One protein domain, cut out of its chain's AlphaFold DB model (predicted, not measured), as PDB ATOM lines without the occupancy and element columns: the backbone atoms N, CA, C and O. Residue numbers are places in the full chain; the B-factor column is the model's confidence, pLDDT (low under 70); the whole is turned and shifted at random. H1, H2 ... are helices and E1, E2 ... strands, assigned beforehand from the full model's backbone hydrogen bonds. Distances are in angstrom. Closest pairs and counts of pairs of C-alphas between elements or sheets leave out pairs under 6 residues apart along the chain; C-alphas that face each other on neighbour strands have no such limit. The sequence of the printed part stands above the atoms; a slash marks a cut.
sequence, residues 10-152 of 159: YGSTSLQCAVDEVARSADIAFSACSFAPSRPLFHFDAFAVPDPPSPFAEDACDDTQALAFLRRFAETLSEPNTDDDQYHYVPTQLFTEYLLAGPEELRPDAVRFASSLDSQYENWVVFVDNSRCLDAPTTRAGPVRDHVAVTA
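What this domain is: This is residues 10 to 152 of the 159 residues of the protein "RES domain-containing protein" of Saccharothrix espanaensis (strain ATCC 51144 / DSM 44229 / JCM 9112 / NBRC 15066 / NRRL 15764) (UniProt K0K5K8). A row of short strands makes the middle: a twisted sheet of four, E1, E5, E4 and E3, with the small pair E2 and E6 beside its E1 edge. H1 sits by the junction of the two sheets, H3 lies near the other end of the row, and H2 reaches out past that end as an arm, with residues 46 to 60 running out and H2 coming back. The printed part has 143 residues, in the order E1 H1 E2 E3 H2 H3 E4 E5 E6; the larger sheet is mixed, the pair antiparallel. The class is mixed, helices and strands, with 62 residues, under half, in named elements. It is only just compact, close to loose, with a radius of gyration of the C-alphas of 17.3 A and spans of 53 by 37 by 28 A.

Where its parts are: E1, residues 10 to 12, begins at C-alpha 10 (127.897, 145.450, 82.638). H1 holds residues 15 to 23, 11.9 A long. E2 is residues 32 to 35 and E3 residues 43 to 45. H2, residues 61 to 77, runs 24.9 A from C-alpha 61 at (137.497, 139.695, 115.848). H3, residues 90 to 101, spans 16.1 A. E4, residues 110 to 114, spans 13.5 A, and E5, residues 122 to 126, 13.0 A. E6, residues 148 to 151, ends at C-alpha 151 (127.611, 144.316, 73.111).

How they stand to each other: E1 and E5 are antiparallel, with N 11 and O 124 3.0 A apart, within hydrogen-bond range. E4 and E5 form an antiparallel hairpin, with N 111 and O 125 at 2.8 A. E3 is parallel to E4, with N 44 and O 110 at 2.9 A; E3, H2, H3 and E4 make a strand-helix-strand unit, two parallel neighbour strands with helices between, its crossover right-handed. E2 and E6 are antiparallel, with N 35 and O 148 at 2.8 A. The closest C-alphas of E1 and E6, Gly 11 and Val 150, are 5.2 A apart. H1 only grazes the larger sheet, with residues 17 to 22, and H2 with residues 70 to 77. H2 and H3 only just touch, with 3 pairs of C-alphas within 8 A, the closest Leu 77 and Thr 92 at 6.6 A, at a steep tilt of 60 degrees, opposite ways. Every O i to N i+4 pair is within hydrogen-bond range in H1 and H3, and 12 of 13 in H2.

The domain as a whole: The C-alphas farthest apart, of Ala 29 and Glu 58, are 56.2 A apart. The printed part has no cut. The links E3 to H2, H2 to H3 and E5 to E6 are long; residues 82 to 87 stand free. The mean pLDDT of the printed part is 79.0; among the residues under 70 are 58 to 62 and 136 to 152, and E6 has a mean of 43.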
ATOM      1  N   TYR A  10     127.688 146.828  82.190       89.06
ATOM      2  CA  TYR A  10     127.897 145.450  82.638       89.06
ATOM      3  C   TYR A  10     128.649 144.671  81.575       89.06
ATOM      4  O   TYR A  10     128.145 144.584  80.461       89.06
ATOM      5  N   GLY A  11     129.787 144.074  81.917       90.69
ATOM      6  CA  GLY A  11     130.553 143.245  80.988       90.69
ATOM      7  C   GLY A  11     131.490 142.269  81.683       90.69
ATOM      8  O   GLY A  11     131.506 142.176  82.907       90.69
ATOM      9  N   SER A  12     132.291 141.561  80.892       90.62
ATOM     10  CA  SER A  12     133.289 140.602  81.378       90.62
ATOM     11  C   SER A  12     134.649 140.862  80.735       90.62
ATOM     12  O   SER A  12     134.730 141.459  79.658       90.62
ATOM     13  N   THR A  13     135.721 140.396  81.377       87.94
ATOM     14  CA  THR A  13     137.061 140.348  80.770       87.94
ATOM     15  C   THR A  13     137.254 139.156  79.833       87.94
ATOM     16  O   THR A  13     138.233 139.104  79.086       87.94
ATOM     17  N   SER A  14     136.292 138.229  79.797       88.44
ATOM     18  CA  SER A  14     136.229 137.112  78.857       88.44
ATOM     19  C   SER A  14     135.087 137.310  77.863       88.44
ATOM     20  O   SER A  14     133.930 137.470  78.252       88.44
ATOM     21  N   LEU A  15     135.397 137.241  76.561       85.50
ATOM     22  CA  LEU A  15     134.372 137.261  75.513       85.50
ATOM     23  C   LEU A  15     133.380 136.108  75.692       85.50
ATOM     24  O   LEU A  15     132.181 136.319  75.571       85.50
ATOM     25  N   GLN A  16     133.882 134.911  76.001       86.06
ATOM     26  CA  GLN A  16     133.045 133.730  76.190       86.06
ATOM     27  C   GLN A  16     132.043 133.952  77.327       86.06
ATOM     28  O   GLN A  16     130.848 133.788  77.124       86.06
ATOM     29  N   CYS A  17     132.518 134.444  78.476       87.12
ATOM     30  CA  CYS A  17     131.659 134.763  79.614       87.12
ATOM     31  C   CYS A  17     130.611 135.829  79.263       87.12
ATOM     32  O   CYS A  17     129.439 135.668  79.585       87.12
ATOM     33  N   ALA A  18     131.003 136.902  78.563       87.12
ATOM     34  CA  ALA A  18     130.063 137.938  78.135       87.12
ATOM     35  C   ALA A  18     128.968 137.382  77.206       87.12
ATOM     36  O   ALA A  18     127.806 137.773  77.315       87.12
ATOM     37  N   VAL A  19     129.328 136.466  76.303       85.81
ATOM     38  CA  VAL A  19     128.371 135.793  75.417       85.81
ATOM     39  C   VAL A  19     127.448 134.878  76.211       85.81
ATOM     40  O   VAL A  19     126.237 134.955  76.024       85.81
ATOM     41  N   ASP A  20     127.984 134.063  77.115       85.81
ATOM     42  CA  ASP A  20     127.197 133.115  77.903       85.81
ATOM     43  C   ASP A  20     126.189 133.835  78.816       85.81
ATOM     44  O   ASP A  20     125.028 133.426  78.893       85.81
ATOM     45  N   GLU A  21     126.583 134.955  79.430       82.94
ATOM     46  CA  GLU A  21     125.716 135.789  80.280       82.94
ATOM     47  C   GLU A  21     124.573 136.452  79.495       82.94
ATOM     48  O   GLU A  21     123.451 136.559  79.994       82.94
ATOM     49  N   VAL A  22     124.826 136.887  78.255       83.38
ATOM     50  CA  VAL A  22     123.814 137.547  77.409       83.38
ATOM     51  C   VAL A  22     122.910 136.531  76.716       83.38
ATOM     52  O   VAL A  22     121.691 136.695  76.700       83.38
ATOM     53  N   ALA A  23     123.497 135.490  76.127       80.44
ATOM     54  CA  ALA A  23     122.767 134.491  75.364       80.44
ATOM     55  C   ALA A  23     122.025 133.512  76.274       80.44
ATOM     56  O   ALA A  23     120.955 133.045  75.896       80.44
ATOM     57  N   ARG A  24     122.560 133.186  77.460       76.31
ATOM     58  CA  ARG A  24     122.006 132.179  78.387       76.31
ATOM     59  C   ARG A  24     121.584 130.892  77.664       76.31
ATOM     60  O   ARG A  24     120.503 130.356  77.902       76.31
ATOM     61  N   SER A  25     122.433 130.425  76.747       69.75
ATOM     62  CA  SER A  25     122.206 129.258  75.877       69.75
ATOM     63  C   SER A  25     121.080 129.394  74.835       69.75
ATOM     64  O   SER A  25     120.717 128.403  74.201       69.75
ATOM     65  N   ALA A  26     120.524 130.589  74.632       73.19
ATOM     66  CA  ALA A  26     119.585 130.875  73.554       73.19
ATOM     67  C   ALA A  26     120.322 131.193  72.244       73.19
ATOM     68  O   ALA A  26     121.365 131.846  72.236       73.19
ATOM     69  N   ASP A  27     119.743 130.766  71.122       80.31
ATOM     70  CA  ASP A  27     120.222 131.119  69.783       80.31
ATOM     71  C   ASP A  27     119.745 132.534  69.425       80.31
ATOM     72  O   ASP A  27     118.680 132.732  68.834       80.31
ATOM     73  N   ILE A  28     120.491 133.537  69.896       80.44
ATOM     74  CA  ILE A  28     120.206 134.956  69.669       80.44
ATOM     75  C   ILE A  28     121.368 135.631  68.942       80.44
ATOM     76  O   ILE A  28     122.537 135.344  69.190       80.44
ATOM     77  N   ALA A  29     121.046 136.582  68.067       81.44
ATOM     78  CA  ALA A  29     122.054 137.448  67.473       81.44
ATOM     79  C   ALA A  29     122.567 138.455  68.519       81.44
ATOM     80  O   ALA A  29     121.779 139.119  69.192       81.44
ATOM     81  N   PHE A  30     123.886 138.596  68.621       75.12
ATOM     82  CA  PHE A  30     124.570 139.570  69.470       75.12
ATOM     83  C   PHE A  30     125.810 140.099  68.740       75.12
ATOM     84  O   PHE A  30     126.300 139.463  67.807       75.12
ATOM     85  N   SER A  31     126.371 141.213  69.210       79.25
ATOM     86  CA  SER A  31     127.671 141.698  68.730       79.25
ATOM     87  C   SER A  31     128.511 142.191  69.870       79.25
ATOM     88  O   SER A  31     128.021 143.010  70.625       79.25
ATOM     89  N   ALA A  32     129.761 141.762  69.977       76.19
ATOM     90  CA  ALA A  32     130.639 142.114  71.086       76.19
ATOM     91  C   ALA A  32     131.662 143.190  70.709       76.19
ATOM     92  O   ALA A  32     132.204 143.190  69.606       76.19
ATOM     93  N   CYS A  33     131.966 144.072  71.656       78.00
ATOM     94  CA  CYS A  33     133.042 145.052  71.563       78.00
ATOM     95  C   CYS A  33     133.878 145.013  72.843       78.00
ATOM     96  O   CYS A  33     133.345 144.698  73.903       78.00
ATOM     97  N   SER A  34     135.161 145.358  72.750       81.44
ATOM     98  CA  SER A  34     136.058 145.496  73.899       81.44
ATOM     99  C   SER A  34     136.268 146.965  74.246       81.44
ATOM    100  O   SER A  34     136.619 147.776  73.391       81.44
ATOM    101  N   PHE A  35     136.143 147.285  75.528       82.38
ATOM    102  CA  PHE A  35     136.348 148.617  76.077       82.38
ATOM    103  C   PHE A  35     137.561 148.625  76.999       82.38
ATOM    104  O   PHE A  35     137.916 147.618  77.613       82.38
ATOM    105  N   ALA A  36     138.206 149.782  77.087       81.38
ATOM    106  CA  ALA A  36     139.351 150.015  77.950       81.38
ATOM    107  C   ALA A  36     139.148 151.341  78.688       81.38
ATOM    108  O   ALA A  36     138.836 152.347  78.039       81.38
ATOM    109  N   PRO A  37     139.346 151.393  80.013       81.06
ATOM    110  CA  PRO A  37     139.191 152.639  80.736       81.06
ATOM    111  C   PRO A  37     140.337 153.608  80.384       81.06
ATOM    112  O   PRO A  37     141.508 153.232  80.251       81.06
ATOM    113  N   SER A  38     140.006 154.891  80.218       80.50
ATOM    114  CA  SER A  38     140.977 155.947  79.882       80.50
ATOM    115  C   SER A  38     141.898 156.306  81.057       80.50
ATOM    116  O   SER A  38     143.009 156.796  80.849       80.50
ATOM    117  N   ARG A  39     141.473 155.988  82.284       82.44
ATOM    118  CA  ARG A  39     142.222 156.096  83.545       82.44
ATOM    119  C   ARG A  39     142.087 154.804  84.363       82.44
ATOM    120  O   ARG A  39     141.173 154.036  84.088       82.44
ATOM    121  N   PRO A  40     142.935 154.556  85.373       86.50
ATOM    122  CA  PRO A  40     142.679 153.493  86.344       86.50
ATOM    123  C   PRO A  40     141.302 153.658  87.009       86.50
ATOM    124  O   PRO A  40     140.899 154.787  87.313       86.50
ATOM    125  N   LEU A  41     140.596 152.545  87.217       88.50
ATOM    126  CA  LEU A  41     139.314 152.499  87.924       88.50
ATOM    127  C   LEU A  41     139.549 152.131  89.390       88.50
ATOM    128  O   LEU A  41     140.226 151.141  89.679       88.50
ATOM    129  N   PHE A  42     138.970 152.900  90.307       91.38
ATOM    130  CA  PHE A  42     138.858 152.479  91.697       91.38
ATOM    131  C   PHE A  42     137.659 151.537  91.805       91.38
ATOM    132  O   PHE A  42     136.560 151.909  91.410       91.38
ATOM    133  N   HIS A  43     137.844 150.306  92.272       92.19
ATOM    134  CA  HIS A  43     136.772 149.314  92.270       92.19
ATOM    135  C   HIS A  43     136.676 148.571  93.595       92.19
ATOM    136  O   HIS A  43     137.666 148.402  94.306       92.19
ATOM    137  N   PHE A  44     135.465 148.116  93.899       92.62
ATOM    138  CA  PHE A  44     135.209 147.163  94.964       92.62
ATOM    139  C   PHE A  44     135.384 145.745  94.406       92.62
ATOM    140  O   PHE A  44     134.701 145.361  93.451       92.62
ATOM    141  N   ASP A  45     136.327 144.987  94.968       92.38
ATOM    142  CA  ASP A  45     136.641 143.627  94.527       92.38
ATOM    143  C   ASP A  45     135.870 142.596  95.366       92.38
ATOM    144  O   ASP A  45     136.256 142.258  96.485       92.38
ATOM    145  N   ALA A  46     134.759 142.110  94.813       91.69
ATOM    146  CA  ALA A  46     133.989 140.991  95.347       91.69
ATOM    147  C   ALA A  46     134.399 139.646  94.719       91.69
ATOM    148  O   ALA A  46     133.851 138.612  95.083       91.69
ATOM    149  N   PHE A  47     135.335 139.634  93.768       89.25
ATOM    150  CA  PHE A  47     135.827 138.410  93.137       89.25
ATOM    151  C   PHE A  47     136.907 137.740  93.994       89.25
ATOM    152  O   PHE A  47     136.928 136.520  94.137       89.25
ATOM    153  N   ALA A  48     137.787 138.539  94.599       88.56
ATOM    154  CA  ALA A  48     138.931 138.075  95.381       88.56
ATOM    155  C   ALA A  48     138.818 138.444  96.871       88.56
ATOM    156  O   ALA A  48     139.768 138.957  97.465       88.56
ATOM    157  N   VAL A  49     137.656 138.194  97.487       88.62
ATOM    158  CA  VAL A  49     137.465 138.460  98.923       88.62
ATOM    159  C   VAL A  49     138.389 137.544  99.748       88.62
ATOM    160  O   VAL A  49     138.319 136.324  99.580       88.62
ATOM    161  N   PRO A  50     139.239 138.089 100.641       86.81
ATOM    162  CA  PRO A  50     140.127 137.284 101.472       86.81
ATOM    163  C   PRO A  50     139.371 136.315 102.384       86.81
ATOM    164  O   PRO A  50     138.247 136.585 102.819       86.81
ATOM    165  N   ASP A  51     140.026 135.211 102.737       82.25
ATOM    166  CA  ASP A  51     139.512 134.329 103.777       82.25
ATOM    167  C   ASP A  51     139.517 135.034 105.141       82.25
ATOM    168  O   ASP A  51     140.433 135.814 105.436       82.25
ATOM    169  N   PRO A  52     138.503 134.776 105.987       77.81
ATOM    170  CA  PRO A  52     138.480 135.335 107.323       77.81
ATOM    171  C   PRO A  52     139.683 134.817 108.124       77.81
ATOM    172  O   PRO A  52     140.132 133.681 107.918       77.81
ATOM    173  N   PRO A  53     140.205 135.621 109.063       79.56
ATOM    174  CA  PRO A  53     141.250 135.169 109.963       79.56
ATOM    175  C   PRO A  53     140.760 133.974 110.790       79.56
ATOM    176  O   PRO A  53     139.563 133.736 110.958       79.56
ATOM    177  N   SER A  54     141.710 133.202 111.317       78.75
ATOM    178  CA  SER A  54     141.401 132.084 112.209       78.75
ATOM    179  C   SER A  54     140.501 132.547 113.364       78.75
ATOM    180  O   SER A  54     140.794 133.580 113.966       78.75
ATOM    181  N   PRO A  55     139.486 131.759 113.772       70.81
ATOM    182  CA  PRO A  55     138.663 132.079 114.940       70.81
ATOM    183  C   PRO A  55     139.459 132.085 116.259       70.81
ATOM    184  O   PRO A  55     138.934 132.490 117.290       70.81
ATOM    185  N   PHE A  56     140.715 131.624 116.234       79.25
ATOM    186  CA  PHE A  56     141.650 131.652 117.360       79.25
ATOM    187  C   PHE A  56     142.657 132.814 117.290       79.25
ATOM    188  O   PHE A  56     143.587 132.852 118.091       79.25
ATOM    189  N   ALA A  57     142.536 133.723 116.318       77.06
ATOM    190  CA  ALA A  57     143.382 134.909 116.242       77.06
ATOM    191  C   ALA A  57     142.917 135.947 117.277       77.06
ATOM    192  O   ALA A  57     141.798 136.448 117.194       77.06
ATOM    193  N   GLU A  58     143.779 136.265 118.246       68.19
ATOM    194  CA  GLU A  58     143.436 137.113 119.401       68.19
ATOM    195  C   GLU A  58     143.133 138.581 119.025       68.19
ATOM    196  O   GLU A  58     142.388 139.242 119.744       68.19
ATOM    197  N   ASP A  59     143.598 139.054 117.860       68.56
ATOM    198  CA  ASP A  59     143.547 140.474 117.463       68.56
ATOM    199  C   ASP A  59     142.605 140.796 116.276       68.56
ATOM    200  O   ASP A  59     142.623 141.916 115.776       68.56
ATOM    201  N   ALA A  60     141.784 139.850 115.791       65.00
ATOM    202  CA  ALA A  60     141.100 139.987 114.486       65.00
ATOM    203  C   ALA A  60     139.563 139.824 114.507       65.00
ATOM    204  O   ALA A  60     138.939 139.524 113.484       65.00
ATOM    205  N   CYS A  61     138.927 139.990 115.671       62.59
ATOM    206  CA  CYS A  61     137.497 139.695 115.848       62.59
ATOM    207  C   CYS A  61     136.575 140.569 114.968       62.59
ATOM    208  O   CYS A  61     135.680 140.039 114.309       62.59
ATOM    209  N   ASP A  62     136.822 141.882 114.895       66.50
ATOM    210  CA  ASP A  62     135.973 142.808 114.128       66.50
ATOM    211  C   ASP A  62     136.137 142.619 112.608       66.50
ATOM    212  O   ASP A  62     135.148 142.588 111.867       66.50
ATOM    213  N   ASP A  63     137.366 142.364 112.146       76.25
ATOM    214  CA  ASP A  63     137.653 142.042 110.742       76.25
ATOM    215  C   ASP A  63     136.966 140.741 110.308       76.25
ATOM    216  O   ASP A  63     136.544 140.603 109.159       76.25
ATOM    217  N   THR A  64     136.781 139.797 111.237       80.94
ATOM    218  CA  THR A  64     136.121 138.513 110.958       80.94
ATOM    219  C   THR A  64     134.671 138.708 110.517       80.94
ATOM    220  O   THR A  64     134.238 138.086 109.546       80.94
ATOM    221  N   GLN A  65     133.909 139.573 111.194       83.69
ATOM    222  CA  GLN A  65     132.501 139.809 110.851       83.69
ATOM    223  C   GLN A  65     132.362 140.558 109.526       83.69
ATOM    224  O   GLN A  65     131.524 140.191 108.699       83.69
ATOM    225  N   ALA A  66     133.205 141.570 109.304       86.50
ATOM    226  CA  ALA A  66     133.226 142.316 108.053       86.50
ATOM    227  C   ALA A  66     133.577 141.399 106.870       86.50
ATOM    228  O   ALA A  66     132.850 141.374 105.878       86.50
ATOM    229  N   LEU A  67     134.626 140.582 106.992       87.94
ATOM    230  CA  LEU A  67     135.019 139.626 105.953       87.94
ATOM    231  C   LEU A  67     133.948 138.559 105.718       87.94
ATOM    232  O   LEU A  67     133.655 138.237 104.569       87.94
ATOM    233  N   ALA A  68     133.308 138.048 106.773       87.56
ATOM    234  CA  ALA A  68     132.199 137.108 106.631       87.56
ATOM    235  C   ALA A  68     131.025 137.724 105.851       87.56
ATOM    236  O   ALA A  68     130.484 137.083 104.948       87.56
ATOM    237  N   PHE A  69     130.669 138.975 106.155       88.75
ATOM    238  CA  PHE A  69     129.657 139.717 105.405       88.75
ATOM    239  C   PHE A  69     130.064 139.896 103.938       88.75
ATOM    240  O   PHE A  69     129.275 139.570 103.052       88.75
ATOM    241  N   LEU A  70     131.290 140.358 103.668       90.12
ATOM    242  CA  LEU A  70     131.773 140.594 102.305       90.12
ATOM    243  C   LEU A  70     131.799 139.309 101.473       90.12
ATOM    244  O   LEU A  70     131.400 139.332 100.311       90.12
ATOM    245  N   ARG A  71     132.201 138.178 102.065       89.81
ATOM    246  CA  ARG A  71     132.160 136.871 101.394       89.81
ATOM    247  C   ARG A  71     130.734 136.466 101.069       89.81
ATOM    248  O   ARG A  71     130.452 136.099  99.935       89.81
ATOM    249  N   ARG A  72     129.818 136.583 102.034       89.38
ATOM    250  CA  ARG A  72     128.416 136.234 101.792       89.38
ATOM    251  C   ARG A  72     127.793 137.125 100.720       89.38
ATOM    252  O   ARG A  72     127.034 136.647  99.889       89.38
ATOM    253  N   PHE A  73     128.145 138.404 100.721       89.69
ATOM    254  CA  PHE A  73     127.727 139.346  99.696       89.69
ATOM    255  C   PHE A  73     128.273 138.974  98.306       89.69
ATOM    256  O   PHE A  73     127.510 138.956  97.343       89.69
ATOM    257  N   ALA A  74     129.558 138.625  98.202       90.56
ATOM    258  CA  ALA A  74     130.182 138.151  96.965       90.56
ATOM    259  C   ALA A  74     129.529 136.868  96.422       90.56
ATOM    260  O   ALA A  74     129.283 136.756  95.219       90.56
ATOM    261  N   GLU A  75     129.195 135.928  97.308       88.88
ATOM    262  CA  GLU A  75     128.435 134.723  96.963       88.88
ATOM    263  C   GLU A  75     127.059 135.088  96.390       88.88
ATOM    264  O   GLU A  75     126.697 134.598  95.326       88.88
ATOM    265  N   THR A  76     126.322 135.998  97.039       87.88
ATOM    266  CA  THR A  76     125.012 136.466  96.556       87.88
ATOM    267  C   THR A  76     125.100 137.188  95.209       87.88
ATOM    268  O   THR A  76     124.196 137.059  94.391       87.88
ATOM    269  N   LEU A  77     126.176 137.936  94.938       85.88
ATOM    270  CA  LEU A  77     126.387 138.569  93.628       85.88
ATOM    271  C   LEU A  77     126.561 137.560  92.488       85.88
ATOM    272  O   LEU A  77     126.254 137.883  91.342       85.88
ATOM    273  N   SER A  78     127.076 136.378  92.813       86.44
ATOM    274  CA  SER A  78     127.461 135.342  91.853       86.44
ATOM    275  C   SER A  78     126.459 134.184  91.833       86.44
ATOM    276  O   SER A  78     126.715 133.148  91.227       86.44
ATOM    277  N   GLU A  79     125.325 134.321  92.522       85.00
ATOM    278  CA  GLU A  79     124.302 133.287  92.573       85.00
ATOM    279  C   GLU A  79     123.535 133.252  91.235       85.00
ATOM    280  O   GLU A  79     123.081 134.297  90.757       85.00
ATOM    281  N   PRO A  80     123.395 132.078  90.587       76.25
ATOM    282  CA  PRO A  80     122.613 131.969  89.366       76.25
ATOM    283  C   PRO A  80     121.160 132.333  89.651       76.25
ATOM    284  O   PRO A  80     120.514 131.733  90.508       76.25
ATOM    285  N   ASN A  81     120.612 133.274  88.884       70.00
ATOM    286  CA  ASN A  81     119.194 133.574  88.989       70.00
ATOM    287  C   ASN A  81     118.386 132.494  88.252       70.00
ATOM    288  O   ASN A  81     118.266 132.539  87.018       70.00
ATOM    289  N   THR A  82     117.910 131.499  89.003       61.78
ATOM    290  CA  THR A  82     117.116 130.359  88.514       61.78
ATOM    291  C   THR A  82     115.615 130.507  88.731       61.78
ATOM    292  O   THR A  82     114.863 129.731  88.147       61.78
ATOM    293  N   ASP A  83     115.174 131.495  89.511       59.03
ATOM    294  CA  ASP A  83     113.766 131.687  89.856       59.03
ATOM    295  C   ASP A  83     113.242 133.035  89.351       59.03
ATOM    296  O   ASP A  83     113.957 134.030  89.284       59.03
ATOM    297  N   ASP A  84     111.945 133.092  89.051       60.31
ATOM    298  CA  ASP A  84     111.211 134.319  88.697       60.31
ATOM    299  C   ASP A  84     111.010 135.239  89.936       60.31
ATOM    300  O   ASP A  84     110.006 135.943  90.074       60.31
ATOM    301  N   ASP A  85     111.944 135.196  90.899       71.69
ATOM    302  CA  ASP A  85     111.905 135.982  92.127       71.69
ATOM    303  C   ASP A  85     112.376 137.413  91.855       71.69
ATOM    304  O   ASP A  85     113.565 137.741  91.817       71.69
ATOM    305  N   GLN A  86     111.395 138.299  91.724       67.88
ATOM    306  CA  GLN A  86     111.593 139.738  91.579       67.88
ATOM    307  C   GLN A  86     112.445 140.379  92.695       67.88
ATOM    308  O   GLN A  86     112.952 141.486  92.500       67.88
ATOM    309  N   TYR A  87     112.604 139.730  93.856       75.62
ATOM    310  CA  TYR A  87     113.369 140.257  94.988       75.62
ATOM    311  C   TYR A  87     114.826 139.794  95.031       75.62
ATOM    312  O   TYR A  87     115.606 140.379  95.786       75.62
ATOM    313  N   HIS A  88     115.222 138.832  94.197       76.69
ATOM    314  CA  HIS A  88     116.574 138.267  94.184       76.69
ATOM    315  C   HIS A  88     117.666 139.350  94.062       76.69
ATOM    316  O   HIS A  88     118.704 139.302  94.719       76.69
ATOM    317  N   TYR A  89     117.402 140.409  93.290       77.00
ATOM    318  CA  TYR A  89     118.365 141.489  93.064       77.00
ATOM    319  C   TYR A  89     118.356 142.604  94.116       77.00
ATOM    320  O   TYR A  89     119.297 143.404  94.133       77.00
ATOM    321  N   VAL A  90     117.348 142.673  94.990       84.50
ATOM    322  CA  VAL A  90     117.184 143.779  95.950       84.50
ATOM    323  C   VAL A  90     118.386 143.922  96.892       84.50
ATOM    324  O   VAL A  90     118.876 145.046  97.023       84.50
ATOM    325  N   PRO A  91     118.939 142.849  97.497       84.06
ATOM    326  CA  PRO A  91     120.111 142.980  98.365       84.06
ATOM    327  C   PRO A  91     121.317 143.590  97.643       84.06
ATOM    328  O   PRO A  91     121.972 144.494  98.164       84.06
ATOM    329  N   THR A  92     121.580 143.148  96.409       86.25
ATOM    330  CA  THR A  92     122.721 143.635  95.616       86.25
ATOM    331  C   THR A  92     122.535 145.081  95.157       86.25
ATOM    332  O   THR A  92     123.512 145.825  95.075       86.25
ATOM    333  N   GLN A  93     121.294 145.501  94.888       88.25
ATOM    334  CA  GLN A  93     120.952 146.889  94.565       88.25
ATOM    335  C   GLN A  93     121.135 147.804  95.772       88.25
ATOM    336  O   GLN A  93     121.840 148.802  95.665       88.25
ATOM    337  N   LEU A  94     120.575 147.435  96.926       88.88
ATOM    338  CA  LEU A  94     120.661 148.244  98.141       88.88
ATOM    339  C   LEU A  94     122.111 148.439  98.592       88.88
ATOM    340  O   LEU A  94     122.506 149.542  98.962       88.88
ATOM    341  N   PHE A  95     122.923 147.382  98.534       88.12
ATOM    342  CA  PHE A  95     124.338 147.491  98.874       88.12
ATOM    343  C   PHE A  95     125.097 148.394  97.896       88.12
ATOM    344  O   PHE A  95     125.896 149.228  98.315       88.12
ATOM    345  N   THR A  96     124.819 148.271  96.599       87.62
ATOM    346  CA  THR A  96     125.418 149.143  95.582       87.62
ATOM    347  C   THR A  96     125.026 150.604  95.808       87.62
ATOM    348  O   THR A  96     125.881 151.484  95.777       87.62
ATOM    349  N   GLU A  97     123.755 150.876  96.107       89.44
ATOM    350  CA  GLU A  97     123.282 152.216  96.461       89.44
ATOM    351  C   GLU A  97     123.975 152.755  97.711       89.44
ATOM    352  O   GLU A  97     124.384 153.913  97.724       89.44
ATOM    353  N   TYR A  98     124.166 151.921  98.734       89.88
ATOM    354  CA  TYR A  98     124.908 152.291  99.937       89.88
ATOM    355  C   TYR A  98     126.363 152.670  99.621       89.88
ATOM    356  O   TYR A  98     126.824 153.724 100.060       89.88
ATOM    357  N   LEU A  99     127.069 151.866  98.816       88.50
ATOM    358  CA  LEU A  99     128.433 152.172  98.368       88.50
ATOM    359  C   LEU A  99     128.496 153.501  97.604       88.50
ATOM    360  O   LEU A  99     129.378 154.325  97.844       88.50
ATOM    361  N   LEU A 100     127.541 153.731  96.700       87.94
ATOM    362  CA  LEU A 100     127.486 154.942  95.882       87.94
ATOM    363  C   LEU A 100     127.020 156.179  96.658       87.94
ATOM    364  O   LEU A 100     127.390 157.292  96.297       87.94
ATOM    365  N   ALA A 101     126.244 156.018  97.728       90.06
ATOM    366  CA  ALA A 101     125.844 157.107  98.618       90.06
ATOM    367  C   ALA A 101     126.933 157.482  99.638       90.06
ATOM    368  O   ALA A 101     126.829 158.524 100.288       90.06
ATOM    369  N   GLY A 102     127.971 156.651  99.776       89.56
ATOM    370  CA  GLY A 102     129.088 156.874 100.685       89.56
ATOM    371  C   GLY A 102     129.977 158.078 100.326       89.56
ATOM    372  O   GLY A 102     129.765 158.740  99.295       89.56
ATOM    373  N   PRO A 103     130.984 158.360 101.182       91.38
ATOM    374  CA  PRO A 103     131.995 159.391 100.945       91.38
ATOM    375  C   PRO A 103     132.668 159.224  99.582       91.38
ATOM    376  O   PRO A 103     132.878 158.099  99.128       91.38
ATOM    377  N   GLU A 104     133.015 160.336  98.934       87.56
ATOM    378  CA  GLU A 104     133.586 160.327  97.581       87.56
ATOM    379  C   GLU A 104     134.882 159.508  97.509       87.56
ATOM    380  O   GLU A 104     135.107 158.793  96.537       87.56
ATOM    381  N   GLU A 105     135.684 159.522  98.573       88.56
ATOM    382  CA  GLU A 105     136.958 158.805  98.679       88.56
ATOM    383  C   GLU A 105     136.793 157.282  98.754       88.56
ATOM    384  O   GLU A 105     137.730 156.542  98.460       88.56
ATOM    385  N   LEU A 106     135.615 156.812  99.169       87.69
ATOM    386  CA  LEU A 106     135.286 155.392  99.307       87.69
ATOM    387  C   LEU A 106     134.343 154.903  98.207       87.69
ATOM    388  O   LEU A 106     134.017 153.717  98.167       87.69
ATOM    389  N   ARG A 107     133.902 155.794  97.317       91.50
ATOM    390  CA  ARG A 107     132.946 155.478  96.263       91.50
ATOM    391  C   ARG A 107     133.646 154.760  95.109       91.50
ATOM    392  O   ARG A 107     134.439 155.391  94.412       91.50
ATOM    393  N   PRO A 108     133.339 153.481  94.847       91.94
ATOM    394  CA  PRO A 108     133.947 152.780  93.731       91.94
ATOM    395  C   PRO A 108     133.393 153.283  92.389       91.94
ATOM    396  O   PRO A 108     132.200 153.549  92.249       91.94
ATOM    397  N   ASP A 109     134.254 153.341  91.377       91.19
ATOM    398  CA  ASP A 109     133.867 153.464  89.969       91.19
ATOM    399  C   ASP A 109     133.244 152.165  89.438       91.19
ATOM    400  O   ASP A 109     132.504 152.195  88.457       91.19
ATOM    401  N   ALA A 110     133.573 151.016  90.036       92.44
ATOM    402  CA  ALA A 110     133.125 149.711  89.564       92.44
ATOM    403  C   ALA A 110     133.023 148.661  90.681       92.44
ATOM    404  O   ALA A 110     133.698 148.760  91.705       92.44
ATOM    405  N   VAL A 111     132.230 147.616  90.454       93.06
ATOM    406  CA  VAL A 111     132.283 146.366  91.225       93.06
ATOM    407  C   VAL A 111     132.725 145.232  90.311       93.06
ATOM    408  O   VAL A 111     132.167 145.049  89.228       93.06
ATOM    409  N   ARG A 112     133.713 144.467  90.774       93.75
ATOM    410  CA  ARG A 112     134.191 143.224  90.162       93.75
ATOM    411  C   ARG A 112     133.653 142.045  90.967       93.75
ATOM    412  O   ARG A 112     133.738 142.073  92.190       93.75
ATOM    413  N   PHE A 113     133.098 141.034  90.311       92.44
ATOM    414  CA  PHE A 113     132.457 139.885  90.963       92.44
ATOM    415  C   PHE A 113     132.535 138.640  90.070       92.44
ATOM    416  O   PHE A 113     132.860 138.752  88.888       92.44
ATOM    417  N   ALA A 114     132.295 137.449  90.619       92.06
ATOM    418  CA  ALA A 114     132.362 136.215  89.834       92.06
ATOM    419  C   ALA A 114     131.124 136.061  88.943       92.06
ATOM    420  O   ALA A 114     130.032 136.521  89.282       92.06
ATOM    421  N   SER A 115     131.292 135.433  87.779       89.38
ATOM    422  CA  SER A 115     130.151 135.089  86.936       89.38
ATOM    423  C   SER A 115     129.261 134.074  87.641       89.38
ATOM    424  O   SER A 115     129.730 133.167  88.331       89.38
ATOM    425  N   SER A 116     127.957 134.237  87.429       86.31
ATOM    426  CA  SER A 116     126.956 133.313  87.953       86.31
ATOM    427  C   SER A 116     126.882 131.999  87.170       86.31
ATOM    428  O   SER A 116     126.308 131.024  87.647       86.31
ATOM    429  N   LEU A 117     127.474 131.955  85.972       86.06
ATOM    430  CA  LEU A 117     127.497 130.777  85.107       86.06
ATOM    431  C   LEU A 117     128.749 129.923  85.328       86.06
ATOM    432  O   LEU A 117     128.660 128.696  85.329       86.06
ATOM    433  N   ASP A 118     129.901 130.561  85.537       87.12
ATOM    434  CA  ASP A 118     131.171 129.900  85.840       87.12
ATOM    435  C   ASP A 118     132.058 130.836  86.672       87.12
ATOM    436  O   ASP A 118     132.523 131.875  86.200       87.12
ATOM    437  N   SER A 119     132.321 130.446  87.920       85.12
ATOM    438  CA  SER A 119     133.057 131.258  88.893       85.12
ATOM    439  C   SER A 119     134.537 131.469  88.556       85.12
ATOM    440  O   SER A 119     135.204 132.252  89.233       85.12
ATOM    441  N   GLN A 120     135.067 130.804  87.522       86.62
ATOM    442  CA  GLN A 120     136.401 131.094  86.989       86.62
ATOM    443  C   GLN A 120     136.446 132.405  86.202       86.62
ATOM    444  O   GLN A 120     137.521 132.997  86.073       86.62
ATOM    445  N   TYR A 121     135.306 132.858  85.681       88.75
ATOM    446  CA  TYR A 121     135.202 134.132  84.990       88.75
ATOM    447  C   TYR A 121     134.713 135.232  85.918       88.75
ATOM    448  O   TYR A 121     133.981 135.015  86.883       88.75
ATOM    449  N   GLU A 122     135.111 136.449  85.582       90.44
ATOM    450  CA  GLU A 122     134.723 137.648  86.296       90.44
ATOM    451  C   GLU A 122     133.815 138.521  85.439       90.44
ATOM    452  O   GLU A 122     134.002 138.685  84.228       90.44
ATOM    453  N   ASN A 123     132.859 139.130  86.115       92.31
ATOM    454  CA  ASN A 123     132.015 140.175  85.596       92.31
ATOM    455  C   ASN A 123     132.345 141.491  86.297       92.31
ATOM    456  O   ASN A 123     132.847 141.548  87.423       92.31
ATOM    457  N   TRP A 124     132.032 142.569  85.599       93.00
ATOM    458  CA  TRP A 124     132.262 143.933  86.020       93.00
ATOM    459  C   TRP A 124     130.981 144.729  85.828       93.00
ATOM    460  O   TRP A 124     130.357 144.670  84.769       93.00
ATOM    461  N   VAL A 125     130.620 145.516  86.836       91.69
ATOM    462  CA  VAL A 125     129.674 146.622  86.693       91.69
ATOM    463  C   VAL A 125     130.428 147.926  86.904       91.69
ATOM    464  O   VAL A 125     131.107 148.097  87.909       91.69
ATOM    465  N   VAL A 126     130.338 148.839  85.945       91.25
ATOM    466  CA  VAL A 126     131.043 150.121  85.950       91.25
ATOM    467  C   VAL A 126     130.012 151.248  86.036       91.25
ATOM    468  O   VAL A 126     129.141 151.378  85.172       91.25
ATOM    469  N   PHE A 127     130.099 152.058  87.091       89.00
ATOM    470  CA  PHE A 127     129.193 153.165  87.394       89.00
ATOM    471  C   PHE A 127     129.674 154.437  86.705       89.00
ATOM    472  O   PHE A 127     130.396 155.267  87.261       89.00
ATOM    473  N   VAL A 128     129.285 154.572  85.445       79.50
ATOM    474  CA  VAL A 128     129.655 155.701  84.598       79.50
ATOM    475  C   VAL A 128     128.368 156.297  84.044       79.50
ATOM    476  O   VAL A 128     127.594 155.641  83.342       79.50
ATOM    477  N   ASP A 129     128.113 157.547  84.418       77.00
ATOM    478  CA  ASP A 129     127.070 158.345  83.789       77.00
ATOM    479  C   ASP A 129     127.540 158.866  82.418       77.00
ATOM    480  O   ASP A 129     128.734 158.887  82.108       77.00
ATOM    481  N   ASN A 130     126.596 159.325  81.594       73.44
ATOM    482  CA  ASN A 130     126.896 159.789  80.237       73.44
ATOM    483  C   ASN A 130     127.870 160.978  80.186       73.44
ATOM    484  O   ASN A 130     128.543 161.151  79.176       73.44
ATOM    485  N   SER A 131     127.979 161.789  81.247       74.06
ATOM    486  CA  SER A 131     128.928 162.915  81.286       74.06
ATOM    487  C   SER A 131     130.387 162.457  81.368       74.06
ATOM    488  O   SER A 131     131.303 163.241  81.122       74.06
ATOM    489  N   ARG A 132     130.604 161.181  81.696       70.00
ATOM    490  CA  ARG A 132     131.917 160.542  81.805       70.00
ATOM    491  C   ARG A 132     132.266 159.678  80.585       70.00
ATOM    492  O   ARG A 132     133.312 159.027  80.588       70.00
ATOM    493  N   CYS A 133     131.437 159.701  79.542       69.56
ATOM    494  CA  CYS A 133     131.709 159.081  78.246       69.56
ATOM    495  C   CYS A 133     132.284 160.116  77.268       69.56
ATOM    496  O   CYS A 133     131.859 161.267  77.244       69.56
ATOM    497  N   LEU A 134     133.260 159.707  76.455       68.94
ATOM    498  CA  LEU A 134     133.806 160.550  75.391       68.94
ATOM    499  C   LEU A 134     132.969 160.391  74.118       68.94
ATOM    500  O   LEU A 134     132.648 159.266  73.740       68.94
ATOM    501  N   ASP A 135     132.708 161.494  73.414       70.44
ATOM    502  CA  ASP A 135     132.007 161.471  72.119       70.44
ATOM    503  C   ASP A 135     132.823 160.779  71.011       70.44
ATOM    504  O   ASP A 135     132.270 160.290  70.027       70.44
ATOM    505  N   ALA A 136     134.151 160.738  71.160       65.44
ATOM    506  CA  ALA A 136     135.057 160.082  70.229       65.44
ATOM    507  C   ALA A 136     136.191 159.356  70.974       65.44
ATOM    508  O   ALA A 136     136.709 159.876  71.969       65.44
ATOM    509  N   PRO A 137     136.624 158.176  70.494       61.12
ATOM    510  CA  PRO A 137     137.718 157.440  71.107       61.12
ATOM    511  C   PRO A 137     139.030 158.226  70.997       61.12
ATOM    512  O   PRO A 137     139.508 158.534  69.906       61.12
ATOM    513  N   THR A 138     139.654 158.521  72.133       58.31
ATOM    514  CA  THR A 138     141.032 159.022  72.168       58.31
ATOM    515  C   THR A 138     142.001 157.859  71.987       58.31
ATOM    516  O   THR A 138     141.965 156.894  72.751       58.31
ATOM    517  N   THR A 139     142.889 157.946  70.999       52.84
ATOM    518  CA  THR A 139     143.949 156.956  70.776       52.84
ATOM    519  C   THR A 139     144.877 156.927  71.990       52.84
ATOM    520  O   THR A 139     145.588 157.892  72.263       52.84
ATOM    521  N   ARG A 140     144.882 155.819  72.736       51.38
ATOM    522  CA  ARG A 140     145.829 155.608  73.833       51.38
ATOM    523  C   ARG A 140     147.003 154.771  73.325       51.38
ATOM    524  O   ARG A 140     146.813 153.657  72.854       51.38
ATOM    525  N   ALA A 141     148.217 155.308  73.421       41.22
ATOM    526  CA  ALA A 141     149.448 154.570  73.154       41.22
ATOM    527  C   ALA A 141     149.896 153.844  74.437       41.22
ATOM    528  O   ALA A 141     150.356 154.486  75.379       41.22
ATOM    529  N   GLY A 142     149.736 152.521  74.497       48.66
ATOM    530  CA  GLY A 142     150.269 151.683  75.579       48.66
ATOM    531  C   GLY A 142     149.486 150.378  75.784       48.66
ATOM    532  O   GLY A 142     148.320 150.313  75.401       48.66
ATOM    533  N   PRO A 143     150.101 149.333  76.369       41.22
ATOM    534  CA  PRO A 143     149.409 148.078  76.648       41.22
ATOM    535  C   PRO A 143     148.358 148.284  77.749       41.22
ATOM    536  O   PRO A 143     148.679 148.721  78.855       41.22
ATOM    537  N   VAL A 144     147.102 147.971  77.434       49.44
ATOM    538  CA  VAL A 144     145.974 147.954  78.377       49.44
ATOM    539  C   VAL A 144     145.904 146.561  79.004       49.44
ATOM    540  O   VAL A 144     146.085 145.574  78.297       49.44
ATOM    541  N   ARG A 145     145.703 146.474  80.324       43.06
ATOM    542  CA  ARG A 145     145.633 145.190  81.047       43.06
ATOM    543  C   ARG A 145     144.213 144.735  81.390       43.06
ATOM    544  O   ARG A 145     144.023 143.543  81.575       43.06
ATOM    545  N   ASP A 146     143.236 145.640  81.344       46.91
ATOM    546  CA  ASP A 146     141.860 145.360  81.754       46.91
ATOM    547  C   ASP A 146     140.910 145.741  80.610       46.91
ATOM    548  O   ASP A 146     140.721 146.922  80.299       46.91
ATOM    549  N   HIS A 147     140.371 144.731  79.927       51.47
ATOM    550  CA  HIS A 147     139.399 144.896  78.849       51.47
ATOM    551  C   HIS A 147     138.029 144.485  79.356       51.47
ATOM    552  O   HIS A 147     137.882 143.352  79.784       51.47
ATOM    553  N   VAL A 148     137.024 145.351  79.272       48.84
ATOM    554  CA  VAL A 148     135.642 144.959  79.581       48.84
ATOM    555  C   VAL A 148     134.878 144.877  78.271       48.84
ATOM    556  O   VAL A 148     134.842 145.856  77.532       48.84
ATOM    557  N   ALA A 149     134.308 143.719  77.948       41.50
ATOM    558  CA  ALA A 149     133.560 143.523  76.714       41.50
ATOM    559  C   ALA A 149     132.050 143.708  76.928       41.50
ATOM    560  O   ALA A 149     131.498 143.096  77.839       41.50
ATOM    561  N   VAL A 150     131.394 144.533  76.097       42.97
ATOM    562  CA  VAL A 150     129.929 144.768  76.099       42.97
ATOM    563  C   VAL A 150     129.412 144.959  74.675       42.97
ATOM    564  O   VAL A 150     130.146 145.378  73.780       42.97
ATOM    565  N   THR A 151     128.158 144.584  74.439       39.66
ATOM    566  CA  THR A 151     127.611 144.316  73.111       39.66
ATOM    567  C   THR A 151     126.741 145.444  72.527       39.66
ATOM    568  O   THR A 151     125.888 145.989  73.221       39.66
ATOM    569  N   ALA A 152     126.919 145.756  71.230       26.20
ATOM    570  CA  ALA A 152     125.932 146.417  70.354       26.20
ATOM    571  C   ALA A 152     126.349 146.332  68.865       26.20
ATOM    572  O   ALA A 152     127.295 147.000  68.463       26.20
TER     573      ALA A 152